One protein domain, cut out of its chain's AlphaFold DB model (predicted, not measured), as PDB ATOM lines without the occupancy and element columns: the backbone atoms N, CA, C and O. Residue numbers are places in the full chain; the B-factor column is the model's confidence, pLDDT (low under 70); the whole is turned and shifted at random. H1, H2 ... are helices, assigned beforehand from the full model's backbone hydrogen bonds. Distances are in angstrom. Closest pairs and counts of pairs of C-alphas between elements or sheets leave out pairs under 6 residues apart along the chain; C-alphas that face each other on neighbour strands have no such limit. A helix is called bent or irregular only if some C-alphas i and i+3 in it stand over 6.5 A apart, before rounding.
ATOM      1  N   ALA A  93     161.869 120.477 171.351       89.38
ATOM      2  CA  ALA A  93     161.550 120.055 169.987       89.38
ATOM      3  C   ALA A  93     160.322 119.133 169.946       89.38
ATOM      4  O   ALA A  93     159.436 119.343 169.124       89.38
ATOM      5  N   ASP A  94     160.225 118.178 170.875       87.19
ATOM      6  CA  ASP A  94     159.110 117.227 170.940       87.19
ATOM      7  C   ASP A  94     157.772 117.920 171.216       87.19
ATOM      8  O   ASP A  94     156.781 117.642 170.542       87.19
ATOM      9  N   ALA A  95     157.737 118.874 172.155       86.12
ATOM     10  CA  ALA A  95     156.528 119.647 172.442       86.12
ATOM     11  C   ALA A  95     156.091 120.489 171.236       86.12
ATOM     12  O   ALA A  95     154.901 120.553 170.935       86.12
ATOM     13  N   LEU A  96     157.041 121.105 170.522       89.06
ATOM     14  CA  LEU A  96     156.733 121.875 169.318       89.06
ATOM     15  C   LEU A  96     156.240 120.973 168.181       89.06
ATOM     16  O   LEU A  96     155.227 121.281 167.567       89.06
ATOM     17  N   VAL A  97     156.900 119.839 167.926       89.38
ATOM     18  CA  VAL A  97     156.453 118.865 166.915       89.38
ATOM     19  C   VAL A  97     155.063 118.329 167.256       89.38
ATOM     20  O   VAL A  97     154.227 118.216 166.362       89.38
ATOM     21  N   SER A  98     154.788 118.047 168.532       87.06
ATOM     22  CA  SER A  98     153.457 117.646 168.992       87.06
ATOM     23  C   SER A  98     152.418 118.740 168.745       87.06
ATOM     24  O   SER A  98     151.344 118.441 168.237       87.06
ATOM     25  N   ALA A  99     152.728 120.002 169.058       87.19
ATOM     26  CA  ALA A  99     151.818 121.122 168.824       87.19
ATOM     27  C   ALA A  99     151.553 121.349 167.326       87.19
ATOM     28  O   ALA A  99     150.406 121.525 166.927       87.19
ATOM     29  N   LEU A 100     152.595 121.290 166.490       87.50
ATOM     30  CA  LEU A 100     152.473 121.419 165.036       87.50
ATOM     31  C   LEU A 100     151.629 120.298 164.425       87.50
ATOM     32  O   LEU A 100     150.906 120.546 163.464       87.50
ATOM     33  N   ARG A 101     151.700 119.085 164.984       87.81
ATOM     34  CA  ARG A 101     150.885 117.951 164.538       87.81
ATOM     35  C   ARG A 101     149.395 118.145 164.832       87.81
ATOM     36  O   ARG A 101     148.575 117.670 164.058       87.81
ATOM     37  N   GLU A 102     149.043 118.840 165.912       87.38
ATOM     38  CA  GLU A 102     147.639 119.109 166.256       87.38
ATOM     39  C   GLU A 102     147.022 120.243 165.420       87.38
ATOM     40  O   GLU A 102     145.800 120.338 165.362       87.38
ATOM     41  N   LEU A 103     147.817 121.098 164.757       84.19
ATOM     42  CA  LEU A 103     147.283 122.260 164.030       84.19
ATOM     43  C   LEU A 103     146.264 121.891 162.938       84.19
ATOM     44  O   LEU A 103     145.178 122.461 162.984       84.19
ATOM     45  N   PRO A 104     146.528 120.948 162.010       83.25
ATOM     46  CA  PRO A 104     145.547 120.593 160.980       83.25
ATOM     47  C   PRO A 104     144.267 119.984 161.565       83.25
ATOM     48  O   PRO A 104     143.176 120.217 161.055       83.25
ATOM     49  N   VAL A 105     144.393 119.243 162.671       87.12
ATOM     50  CA  VAL A 105     143.255 118.643 163.384       87.12
ATOM     51  C   VAL A 105     142.379 119.733 163.997       87.12
ATOM     52  O   VAL A 105     141.158 119.704 163.857       87.12
ATOM     53  N   LEU A 106     142.999 120.711 164.661       88.56
ATOM     54  CA  LEU A 106     142.295 121.849 165.248       88.56
ATOM     55  C   LEU A 106     141.692 122.767 164.183       88.56
ATOM     56  O   LEU A 106     140.614 123.296 164.424       88.56
ATOM     57  N   ASP A 107     142.348 122.933 163.034       84.62
ATOM     58  CA  ASP A 107     141.846 123.719 161.900       84.62
ATOM     59  C   ASP A 107     140.578 123.082 161.312       84.62
ATOM     60  O   ASP A 107     139.524 123.712 161.270       84.62
ATOM     61  N   ALA A 108     140.625 121.778 161.011       85.12
ATOM     62  CA  ALA A 108     139.457 121.030 160.546       85.12
ATOM     63  C   ALA A 108     138.312 121.034 161.576       85.12
ATOM     64  O   ALA A 108     137.144 121.227 161.228       85.12
ATOM     65  N   ALA A 109     138.633 120.857 162.863       90.06
ATOM     66  CA  ALA A 109     137.642 120.929 163.932       90.06
ATOM     67  C   ALA A 109     137.044 122.338 164.061       90.06
ATOM     68  O   ALA A 109     135.848 122.477 164.323       90.06
ATOM     69  N   TRP A 110     137.851 123.386 163.894       89.81
ATOM     70  CA  TRP A 110     137.399 124.772 163.953       89.81
ATOM     71  C   TRP A 110     136.452 125.102 162.799       89.81
ATOM     72  O   TRP A 110     135.389 125.676 163.037       89.81
ATOM     73  N   ASP A 111     136.771 124.670 161.581       88.25
ATOM     74  CA  ASP A 111     135.899 124.840 160.416       88.25
ATOM     75  C   ASP A 111     134.560 124.121 160.598       88.25
ATOM     76  O   ASP A 111     133.500 124.715 160.379       88.25
ATOM     77  N   HIS A 112     134.587 122.874 161.083       88.69
ATOM     78  CA  HIS A 112     133.372 122.134 161.439       88.69
ATOM     79  C   HIS A 112     132.550 122.873 162.500       88.69
ATOM     80  O   HIS A 112     131.333 123.025 162.371       88.69
ATOM     81  N   TYR A 113     133.215 123.383 163.537       91.50
ATOM     82  CA  TYR A 113     132.574 124.141 164.606       91.50
ATOM     83  C   TYR A 113     131.899 125.421 164.094       91.50
ATOM     84  O   TYR A 113     130.759 125.720 164.467       91.50
ATOM     85  N   LEU A 114     132.583 126.174 163.230       89.75
ATOM     86  CA  LEU A 114     132.042 127.393 162.642       89.75
ATOM     87  C   LEU A 114     130.868 127.097 161.706       89.75
ATOM     88  O   LEU A 114     129.848 127.780 161.792       89.75
ATOM     89  N   ALA A 115     130.988 126.089 160.840       86.94
ATOM     90  CA  ALA A 115     129.955 125.741 159.868       86.94
ATOM     91  C   ALA A 115     128.689 125.176 160.531       86.94
ATOM     92  O   ALA A 115     127.582 125.559 160.155       86.94
ATOM     93  N   GLY A 116     128.852 124.301 161.525       86.56
ATOM     94  CA  GLY A 116     127.748 123.725 162.288       86.56
ATOM     95  C   GLY A 116     127.230 124.701 163.336       86.56
ATOM     96  O   GLY A 116     126.240 125.391 163.135       86.56
ATOM     97  N   TYR A 117     127.925 124.811 164.463       91.19
ATOM     98  CA  TYR A 117     127.400 125.462 165.665       91.19
ATOM     99  C   TYR A 117     127.220 126.975 165.516       91.19
ATOM    100  O   TYR A 117     126.169 127.520 165.865       91.19
ATOM    101  N   VAL A 118     128.241 127.676 165.013       90.88
ATOM    102  CA  VAL A 118     128.149 129.135 164.822       90.88
ATOM    103  C   VAL A 118     127.229 129.463 163.645       90.88
ATOM    104  O   VAL A 118     126.445 130.409 163.732       90.88
ATOM    105  N   GLY A 119     127.265 128.653 162.586       89.62
ATOM    106  CA  GLY A 119     126.365 128.747 161.440       89.62
ATOM    107  C   GLY A 119     124.893 128.602 161.828       89.62
ATOM    108  O   GLY A 119     124.074 129.427 161.425       89.62
ATOM    109  N   TRP A 120     124.543 127.631 162.678       89.88
ATOM    110  CA  TRP A 120     123.171 127.466 163.172       89.88
ATOM    111  C   TRP A 120     122.695 128.670 163.981       89.88
ATOM    112  O   TRP A 120     121.571 129.134 163.784       89.88
ATOM    113  N   ALA A 121     123.550 129.212 164.853       91.56
ATOM    114  CA  ALA A 121     123.235 130.431 165.592       91.56
ATOM    115  C   ALA A 121     122.960 131.601 164.632       91.56
ATOM    116  O   ALA A 121     121.937 132.279 164.755       91.56
ATOM    117  N   ALA A 122     123.823 131.780 163.626       91.50
ATOM    118  CA  ALA A 122     123.680 132.832 162.625       91.50
ATOM    119  C   ALA A 122     122.384 132.690 161.808       91.50
ATOM    120  O   ALA A 122     121.703 133.686 161.564       91.50
ATOM    121  N   ASN A 123     121.997 131.461 161.450       88.81
ATOM    122  CA  ASN A 123     120.729 131.157 160.772       88.81
ATOM    123  C   ASN A 123     119.496 131.435 161.649       88.81
ATOM    124  O   ASN A 123     118.398 131.653 161.136       88.81
ATOM    125  N   ALA A 124     119.668 131.449 162.971       91.25
ATOM    126  CA  ALA A 124     118.661 131.899 163.926       91.25
ATOM    127  C   ALA A 124     118.708 133.417 164.193       91.25
ATOM    128  O   ALA A 124     117.971 133.913 165.044       91.25
ATOM    129  N   GLY A 125     119.556 134.166 163.478       93.50
ATOM    130  CA  GLY A 125     119.671 135.621 163.595       93.50
ATOM    131  C   GLY A 125     120.415 136.097 164.844       93.50
ATOM    132  O   GLY A 125     120.334 137.275 165.191       93.50
ATOM    133  N   VAL A 126     121.133 135.205 165.528       94.75
ATOM    134  CA  VAL A 126     121.859 135.481 166.775       94.75
ATOM    135  C   VAL A 126     123.306 135.011 166.664       94.75
ATOM    136  O   VAL A 126     123.683 134.303 165.734       94.75
ATOM    137  N   ARG A 127     124.155 135.388 167.621       93.12
ATOM    138  CA  ARG A 127     125.523 134.865 167.707       93.12
ATOM    139  C   ARG A 127     125.861 134.353 169.105       93.12
ATOM    140  O   ARG A 127     125.347 134.893 170.090       93.12
ATOM    141  N   PRO A 128     126.788 133.388 169.226       92.38
ATOM    142  CA  PRO A 128     127.324 132.990 170.518       92.38
ATOM    143  C   PRO A 128     128.113 134.123 171.166       92.38
ATOM    144  O   PRO A 128     129.013 134.699 170.554       92.38
ATOM    145  N   ARG A 129     127.824 134.402 172.439       89.62
ATOM    146  CA  ARG A 129     128.646 135.294 173.269       89.62
ATOM    147  C   ARG A 129     130.050 134.723 173.477       89.62
ATOM    148  O   ARG A 129     131.033 135.438 173.366       89.62
ATOM    149  N   ALA A 130     130.140 133.417 173.726       88.06
ATOM    150  CA  ALA A 130     131.397 132.707 173.954       88.06
ATOM    151  C   ALA A 130     131.708 131.755 172.786       88.06
ATOM    152  O   ALA A 130     131.479 130.546 172.888       88.06
ATOM    153  N   VAL A 131     132.221 132.296 171.672       88.44
ATOM    154  CA  VAL A 131     132.575 131.501 170.479       88.44
ATOM    155  C   VAL A 131     133.735 130.550 170.781       88.44
ATOM    156  O   VAL A 131     133.593 129.350 170.589       88.44
ATOM    157  N   VAL A 132     134.861 131.024 171.321       86.31
ATOM    158  CA  VAL A 132     135.994 130.121 171.616       86.31
ATOM    159  C   VAL A 132     135.662 129.140 172.749       86.31
ATOM    160  O   VAL A 132     136.049 127.975 172.693       86.31
ATOM    161  N   GLY A 133     134.879 129.569 173.743       87.81
ATOM    162  CA  GLY A 133     134.413 128.678 174.811       87.81
ATOM    163  C   GLY A 133     133.497 127.553 174.308       87.81
ATOM    164  O   GLY A 133     133.535 126.447 174.839       87.81
ATOM    165  N   GLY A 134     132.700 127.801 173.261       91.62
ATOM    166  CA  GLY A 134     131.924 126.750 172.593       91.62
ATOM    167  C   GLY A 134     132.817 125.712 171.918       91.62
ATOM    168  O   GLY A 134     132.626 124.519 172.125       91.62
ATOM    169  N   PHE A 135     133.864 126.156 171.220       91.31
ATOM    170  CA  PHE A 135     134.833 125.252 170.601       91.31
ATOM    171  C   PHE A 135     135.537 124.355 171.625       91.31
ATOM    172  O   PHE A 135     135.656 123.153 171.415       91.31
ATOM    173  N   GLN A 136     135.931 124.908 172.777       89.88
ATOM    174  CA  GLN A 136     136.515 124.118 173.866       89.88
ATOM    175  C   GLN A 136     135.564 123.031 174.377       89.88
ATOM    176  O   GLN A 136     136.006 121.914 174.628       89.88
ATOM    177  N   ARG A 137     134.265 123.334 174.506       92.25
ATOM    178  CA  ARG A 137     133.258 122.334 174.888       92.25
ATOM    179  C   ARG A 137     133.074 121.262 173.819       92.25
ATOM    180  O   ARG A 137     132.976 120.099 174.177       92.25
ATOM    181  N   MET A 138     133.099 121.636 172.538       93.88
ATOM    182  CA  MET A 138     133.050 120.679 171.431       93.88
ATOM    183  C   MET A 138     134.246 119.722 171.438       93.88
ATOM    184  O   MET A 138     134.072 118.520 171.270       93.88
ATOM    185  N   LEU A 139     135.458 120.239 171.662       92.25
ATOM    186  CA  LEU A 139     136.668 119.415 171.744       92.25
ATOM    187  C   LEU A 139     136.694 118.501 172.977       92.25
ATOM    188  O   LEU A 139     137.359 117.470 172.947       92.25
ATOM    189  N   ALA A 140     136.019 118.896 174.057       91.75
ATOM    190  CA  ALA A 140     135.933 118.127 175.295       91.75
ATOM    191  C   ALA A 140     134.808 117.076 175.289       91.75
ATOM    192  O   ALA A 140     134.680 116.342 176.266       91.75
ATOM    193  N   ASP A 141     133.984 117.018 174.239       93.56
ATOM    194  CA  ASP A 141     132.897 116.046 174.128       93.56
ATOM    195  C   ASP A 141     133.433 114.678 173.674       93.56
ATOM    196  O   ASP A 141     134.043 114.549 172.608       93.56
ATOM    197  N   ASP A 142     133.185 113.642 174.479       90.38
ATOM    198  CA  ASP A 142     133.681 112.284 174.230       90.38
ATOM    199  C   ASP A 142     133.179 111.699 172.901       90.38
ATOM    200  O   ASP A 142     133.890 110.915 172.268       90.38
ATOM    201  N   ALA A 143     132.000 112.106 172.415       89.19
ATOM    202  CA  ALA A 143     131.482 111.644 171.128       89.19
ATOM    203  C   ALA A 143     132.324 112.146 169.941       89.19
ATOM    204  O   ALA A 143     132.253 111.582 168.850       89.19
ATOM    205  N   ARG A 144     133.154 113.180 170.140       87.00
ATOM    206  CA  ARG A 144     134.105 113.684 169.136       87.00
ATOM    207  C   ARG A 144     135.484 113.036 169.238       87.00
ATOM    208  O   ARG A 144     136.294 113.217 168.327       87.00
ATOM    209  N   ALA A 145     135.768 112.279 170.300       87.31
ATOM    210  CA  ALA A 145     137.099 111.732 170.551       87.31
ATOM    211  C   ALA A 145     137.579 110.813 169.418       87.31
ATOM    212  O   ALA A 145     138.726 110.930 168.982       87.31
ATOM    213  N   GLU A 146     136.701 109.947 168.901       87.50
ATOM    214  CA  GLU A 146     137.033 109.043 167.794       87.50
ATOM    215  C   GLU A 146     137.325 109.818 166.503       87.50
ATOM    216  O   GLU A 146     138.374 109.616 165.897       87.50
ATOM    217  N   THR A 147     136.459 110.762 166.121       86.50
ATOM    218  CA  THR A 147     136.663 111.604 164.929       86.50
ATOM    219  C   THR A 147     137.970 112.392 165.010       86.50
ATOM    220  O   THR A 147     138.744 112.415 164.057       86.50
ATOM    221  N   LEU A 148     138.269 113.000 166.164       88.25
ATOM    222  CA  LEU A 148     139.530 113.716 166.369       88.25
ATOM    223  C   LEU A 148     140.740 112.770 166.347       88.25
ATOM    224  O   LEU A 148     141.817 113.172 165.914       88.25
ATOM    225  N   SER A 149     140.597 111.522 166.805       87.69
ATOM    226  CA  SER A 149     141.656 110.511 166.701       87.69
ATOM    227  C   SER A 149     141.918 110.115 165.249       87.69
ATOM    228  O   SER A 149     143.075 110.069 164.841       87.69
ATOM    229  N   GLN A 150     140.867 109.904 164.455       86.62
ATOM    230  CA  GLN A 150     140.985 109.598 163.027       86.62
ATOM    231  C   GLN A 150     141.717 110.726 162.284       86.62
ATOM    232  O   GLN A 150     142.690 110.464 161.582       86.62
ATOM    233  N   LEU A 151     141.363 111.990 162.547       84.38
ATOM    234  CA  LEU A 151     142.068 113.151 161.984       84.38
ATOM    235  C   LEU A 151     143.555 113.223 162.387       84.38
ATOM    236  O   LEU A 151     144.367 113.759 161.641       84.38
ATOM    237  N   ARG A 152     143.949 112.693 163.555       84.75
ATOM    238  CA  ARG A 152     145.368 112.618 163.979       84.75
ATOM    239  C   ARG A 152     146.149 111.494 163.296       84.75
ATOM    240  O   ARG A 152     147.389 111.552 163.238       84.75
ATOM    241  N   GLU A 153     145.447 110.443 162.887       83.75
ATOM    242  CA  GLU A 153     145.993 109.307 162.139       83.75
ATOM    243  C   GLU A 153     146.172 109.638 160.659       83.75
ATOM    244  O   GLU A 153     147.100 109.126 160.029       83.75
ATOM    245  N   GLU A 154     145.342 110.538 160.130       74.25
ATOM    246  CA  GLU A 154     145.552 111.158 158.829       74.25
ATOM    247  C   GLU A 154     146.869 111.946 158.846       74.25
ATOM    248  O   GLU A 154     146.979 113.046 159.385       74.25
ATOM    249  N   ASP A 155     147.921 111.352 158.278       61.44
ATOM    250  CA  ASP A 155     149.174 112.060 158.038       61.44
ATOM    251  C   ASP A 155     148.874 113.221 157.080       61.44
ATOM    252  O   ASP A 155     148.374 112.959 155.977       61.44
ATOM    253  N   PRO A 156     149.166 114.484 157.448       59.69
ATOM    254  CA  PRO A 156     149.014 115.606 156.540       59.69
ATOM    255  C   PRO A 156     150.006 115.412 155.393       59.69
ATOM    256  O   PRO A 156     151.156 115.855 155.432       59.69
ATOM    257  N   SER A 165     152.890 129.932 152.020       63.03
ATOM    258  CA  SER A 165     153.564 130.961 152.825       63.03
ATOM    259  C   SER A 165     154.344 130.361 153.993       63.03
ATOM    260  O   SER A 165     155.232 131.015 154.538       63.03
ATOM    261  N   HIS A 166     154.046 129.105 154.329       70.25
ATOM    262  CA  HIS A 166     154.610 128.378 155.456       70.25
ATOM    263  C   HIS A 166     155.271 127.085 154.954       70.25
ATOM    264  O   HIS A 166     154.809 126.512 153.964       70.25
ATOM    265  N   PRO A 167     156.379 126.635 155.570       81.25
ATOM    266  CA  PRO A 167     156.923 125.310 155.306       81.25
ATOM    267  C   PRO A 167     155.946 124.221 155.764       81.25
ATOM    268  O   PRO A 167     155.209 124.424 156.730       81.25
ATOM    269  N   THR A 168     155.980 123.055 155.117       84.75
ATOM    270  CA  THR A 168     155.110 121.927 155.497       84.75
ATOM    271  C   THR A 168     155.487 121.374 156.869       84.75
ATOM    272  O   THR A 168     156.627 121.530 157.327       84.75
ATOM    273  N   PHE A 169     154.568 120.642 157.507       84.81
ATOM    274  CA  PHE A 169     154.846 119.950 158.771       84.81
ATOM    275  C   PHE A 169     156.133 119.107 158.710       84.81
ATOM    276  O   PHE A 169     156.991 119.209 159.588       84.81
ATOM    277  N   ALA A 170     156.320 118.332 157.635       85.62
ATOM    278  CA  ALA A 170     157.508 117.503 157.443       85.62
ATOM    279  C   ALA A 170     158.808 118.327 157.398       85.62
ATOM    280  O   ALA A 170     159.819 117.921 157.973       85.62
ATOM    281  N   GLN A 171     158.782 119.496 156.750       89.38
ATOM    282  CA  GLN A 171     159.934 120.396 156.672       89.38
ATOM    283  C   GLN A 171     160.274 121.004 158.037       89.38
ATOM    284  O   GLN A 171     161.441 121.010 158.431       89.38
ATOM    285  N   ARG A 172     159.262 121.464 158.782       90.19
ATOM    286  CA  ARG A 172     159.437 122.025 160.134       90.19
ATOM    287  C   ARG A 172     159.940 120.970 161.115       90.19
ATOM    288  O   ARG A 172     160.913 121.204 161.825       90.19
ATOM    289  N   LYS A 173     159.368 119.762 161.080       90.75
ATOM    290  CA  LYS A 173     159.829 118.613 161.875       90.75
ATOM    291  C   LYS A 173     161.284 118.253 161.570       90.75
ATOM    292  O   LYS A 173     162.057 118.031 162.495       90.75
ATOM    293  N   ALA A 174     161.672 118.217 160.293       91.12
ATOM    294  CA  ALA A 174     163.053 117.936 159.901       91.12
ATOM    295  C   ALA A 174     164.029 119.011 160.410       91.12
ATOM    296  O   ALA A 174     165.097 118.671 160.907       91.12
ATOM    297  N   ALA A 175     163.646 120.293 160.357       91.38
ATOM    298  CA  ALA A 175     164.455 121.393 160.887       91.38
ATOM    299  C   ALA A 175     164.660 121.320 162.415       91.38
ATOM    300  O   ALA A 175     165.629 121.870 162.938       91.38
ATOM    301  N   LEU A 176     163.767 120.625 163.126       91.31
ATOM    302  CA  LEU A 176     163.819 120.432 164.574       91.31
ATOM    303  C   LEU A 176     164.549 119.149 165.004       91.31
ATOM    304  O   LEU A 176     164.790 118.975 166.196       91.31
ATOM    305  N   ALA A 177     164.930 118.268 164.073       89.38
ATOM    306  CA  ALA A 177     165.485 116.948 164.392       89.38
ATOM    307  C   ALA A 177     166.795 117.004 165.202       89.38
ATOM    308  O   ALA A 177     167.035 116.140 166.043       89.38
ATOM    309  N   ASP A 178     167.612 118.038 164.986       85.38
ATOM    310  CA  ASP A 178     168.918 118.198 165.640       85.38
ATOM    311  C   ASP A 178     168.851 118.996 166.957       85.38
ATOM    312  O   ASP A 178     169.881 119.280 167.584       85.38
ATOM    313  N   PHE A 179     167.654 119.398 167.399       85.62
ATOM    314  CA  PHE A 179     167.500 120.124 168.656       85.62
ATOM    315  C   PHE A 179     167.726 119.196 169.845       85.62
ATOM    316  O   PHE A 179     167.204 118.086 169.924       85.62
ATOM    317  N   THR A 192     146.604 129.649 178.515       83.56
ATOM    318  CA  THR A 192     145.817 130.768 179.055       83.56
ATOM    319  C   THR A 192     146.334 131.262 180.407       83.56
ATOM    320  O   THR A 192     146.147 132.432 180.722       83.56
ATOM    321  N   ALA A 193     147.066 130.439 181.170       89.12
ATOM    322  CA  ALA A 193     147.726 130.854 182.409       89.12
ATOM    323  C   ALA A 193     148.827 131.913 182.196       89.12
ATOM    324  O   ALA A 193     149.247 132.559 183.155       89.12
ATOM    325  N   LEU A 194     149.299 132.107 180.956       87.81
ATOM    326  CA  LEU A 194     150.238 133.175 180.596       87.81
ATOM    327  C   LEU A 194     149.549 134.538 180.419       87.81
ATOM    328  O   LEU A 194     150.229 135.563 180.359       87.81
ATOM    329  N   LEU A 195     148.219 134.562 180.314       88.00
ATOM    330  CA  LEU A 195     147.440 135.771 180.078       88.00
ATOM    331  C   LEU A 195     146.897 136.319 181.401       88.00
ATOM    332  O   LEU A 195     146.207 135.628 182.148       88.00
ATOM    333  N   ALA A 196     147.156 137.598 181.668       90.69
ATOM    334  CA  ALA A 196     146.424 138.320 182.702       90.69
ATOM    335  C   ALA A 196     144.982 138.544 182.225       90.69
ATOM    336  O   ALA A 196     144.785 139.063 181.125       90.69
ATOM    337  N   ASN A 197     143.996 138.179 183.049       87.69
ATOM    338  CA  ASN A 197     142.567 138.235 182.708       87.69
ATOM    339  C   ASN A 197     142.269 137.494 181.393       87.69
ATOM    340  O   ASN A 197     141.796 138.090 180.425       87.69
ATOM    341  N   ALA A 198     142.620 136.203 181.346       85.44
ATOM    342  CA  ALA A 198     142.498 135.375 180.149       85.44
ATOM    343  C   ALA A 198     141.102 135.462 179.514       85.44
ATOM    344  O   ALA A 198     141.016 135.657 178.305       85.44
ATOM    345  N   ASP A 199     140.037 135.422 180.317       81.56
ATOM    346  CA  ASP A 199     138.656 135.499 179.829       81.56
ATOM    347  C   ASP A 199     138.387 136.806 179.061       81.56
ATOM    348  O   ASP A 199     137.982 136.757 177.900       81.56
ATOM    349  N   ASP A 200     138.738 137.967 179.628       84.25
ATOM    350  CA  ASP A 200     138.599 139.273 178.961       84.25
ATOM    351  C   ASP A 200     139.429 139.366 177.670       84.25
ATOM    352  O   ASP A 200     139.044 140.012 176.691       84.25
ATOM    353  N   VAL A 201     140.641 138.795 177.671       86.19
ATOM    354  CA  VAL A 201     141.505 138.773 176.481       86.19
ATOM    355  C   VAL A 201     140.870 137.918 175.391       86.19
ATOM    356  O   VAL A 201     140.822 138.359 174.243       86.19
ATOM    357  N   MET A 202     140.356 136.742 175.745       80.31
ATOM    358  CA  MET A 202     139.715 135.823 174.810       80.31
ATOM    359  C   MET A 202     138.409 136.389 174.255       80.31
ATOM    360  O   MET A 202     138.157 136.249 173.058       80.31
ATOM    361  N   GLU A 203     137.607 137.076 175.070       78.62
ATOM    362  CA  GLU A 203     136.387 137.747 174.613       78.62
ATOM    363  C   GLU A 203     136.713 138.867 173.617       78.62
ATOM    364  O   GLU A 203     136.169 138.890 172.513       78.62
ATOM    365  N   ARG A 204     137.681 139.740 173.931       82.12
ATOM    366  CA  ARG A 204     138.118 140.797 172.999       82.12
ATOM    367  C   ARG A 204     138.726 140.242 171.716       82.12
ATOM    368  O   ARG A 204     138.498 140.807 170.650       82.12
ATOM    369  N   ALA A 205     139.514 139.171 171.812       79.81
ATOM    370  CA  ALA A 205     140.079 138.505 170.644       79.81
ATOM    371  C   ALA A 205     138.968 137.917 169.767       79.81
ATOM    372  O   ALA A 205     138.974 138.132 168.560       79.81
ATOM    373  N   THR A 206     137.980 137.264 170.385       78.56
ATOM    374  CA  THR A 206     136.799 136.737 169.695       78.56
ATOM    375  C   THR A 206     136.047 137.853 168.977       78.56
ATOM    376  O   THR A 206     135.794 137.735 167.784       78.56
ATOM    377  N   GLU A 207     135.750 138.959 169.661       80.00
ATOM    378  CA  GLU A 207     135.037 140.094 169.069       80.00
ATOM    379  C   GLU A 207     135.822 140.714 167.899       80.00
ATOM    380  O   GLU A 207     135.236 141.075 166.885       80.00
ATOM    381  N   ALA A 208     137.156 140.767 167.988       76.38
ATOM    382  CA  ALA A 208     138.014 141.242 166.901       76.38
ATOM    383  C   ALA A 208     138.093 140.277 165.700       76.38
ATOM    384  O   ALA A 208     138.428 140.712 164.598       76.38
ATOM    385  N   MET A 209     137.817 138.985 165.904       74.25
ATOM    386  CA  MET A 209     137.739 137.977 164.841       74.25
ATOM    387  C   MET A 209     136.381 137.976 164.130       74.25
ATOM    388  O   MET A 209     136.289 137.503 162.996       74.25
ATOM    389  N   LEU A 210     135.328 138.493 164.774       76.94
ATOM    390  CA  LEU A 210     134.010 138.582 164.156       76.94
ATOM    391  C   LEU A 210     134.055 139.498 162.932       76.94
ATOM    392  O   LEU A 210     134.662 140.568 162.923       76.94
TER     393      LEU A 210
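What this domain is: This is residues 93 to 156, 165 to 179 and 192 to 210 of the 368 residues of the protein "M48 family metalloprotease" of Actinophytocola sp (UniProt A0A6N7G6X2). The long, bent helix H1 makes the long axis; H4 packs beside its first arm, H3 and H2 cross its second, and H5 lies beyond H2. The 98 printed residues hold five named helices, H1 to H5, and no named strand: all helix, loose, radius of gyration of the C-alphas 16.2 A, spans 51 by 33 by 29 A.

Where its parts are: Find C-alpha 93 at (161.550, 120.055, 169.987), where H1, residues 93 to 123, begins. By its hydrogen bonds one helix, it is bent, C-alphas 101 and 104 being 6.9 A apart: arms H1a, 93 to 101, and H1b, 104 to 123, 27.0 A. Next come H2, 131 to 139; H3, 142 to 153, only just irregular, C-alphas 143 and 146 being 7.0 A apart; H4, 169 to 176; and H5, 198 to 209, which ends at C-alpha 209 at (137.739, 137.977, 164.841).

How they stand to each other: At H1a, see H4 touch it, opposite ways, 9 degrees, a shallow tilt; closest C-alphas Ala 93 and Leu 176, 5.9 A. H1b, by residues 105 to 109 alone, touches residues 148 to 152 alone of H3, steep at 42 degrees; closest C-alphas Val 105 and Leu 151, 5.8 A. O i to N i+4 pairs are within hydrogen-bond range throughout H1a, H2, H4, H5; 14 of 16 in H1b, 6 of 8 in H3.

The domain as a whole: Across the cuts, C-alphas 156 and 165 are 16.4 A apart, 179 and 192 26.3 A. Residues 155, 156 and 165 have pLDDT under 70.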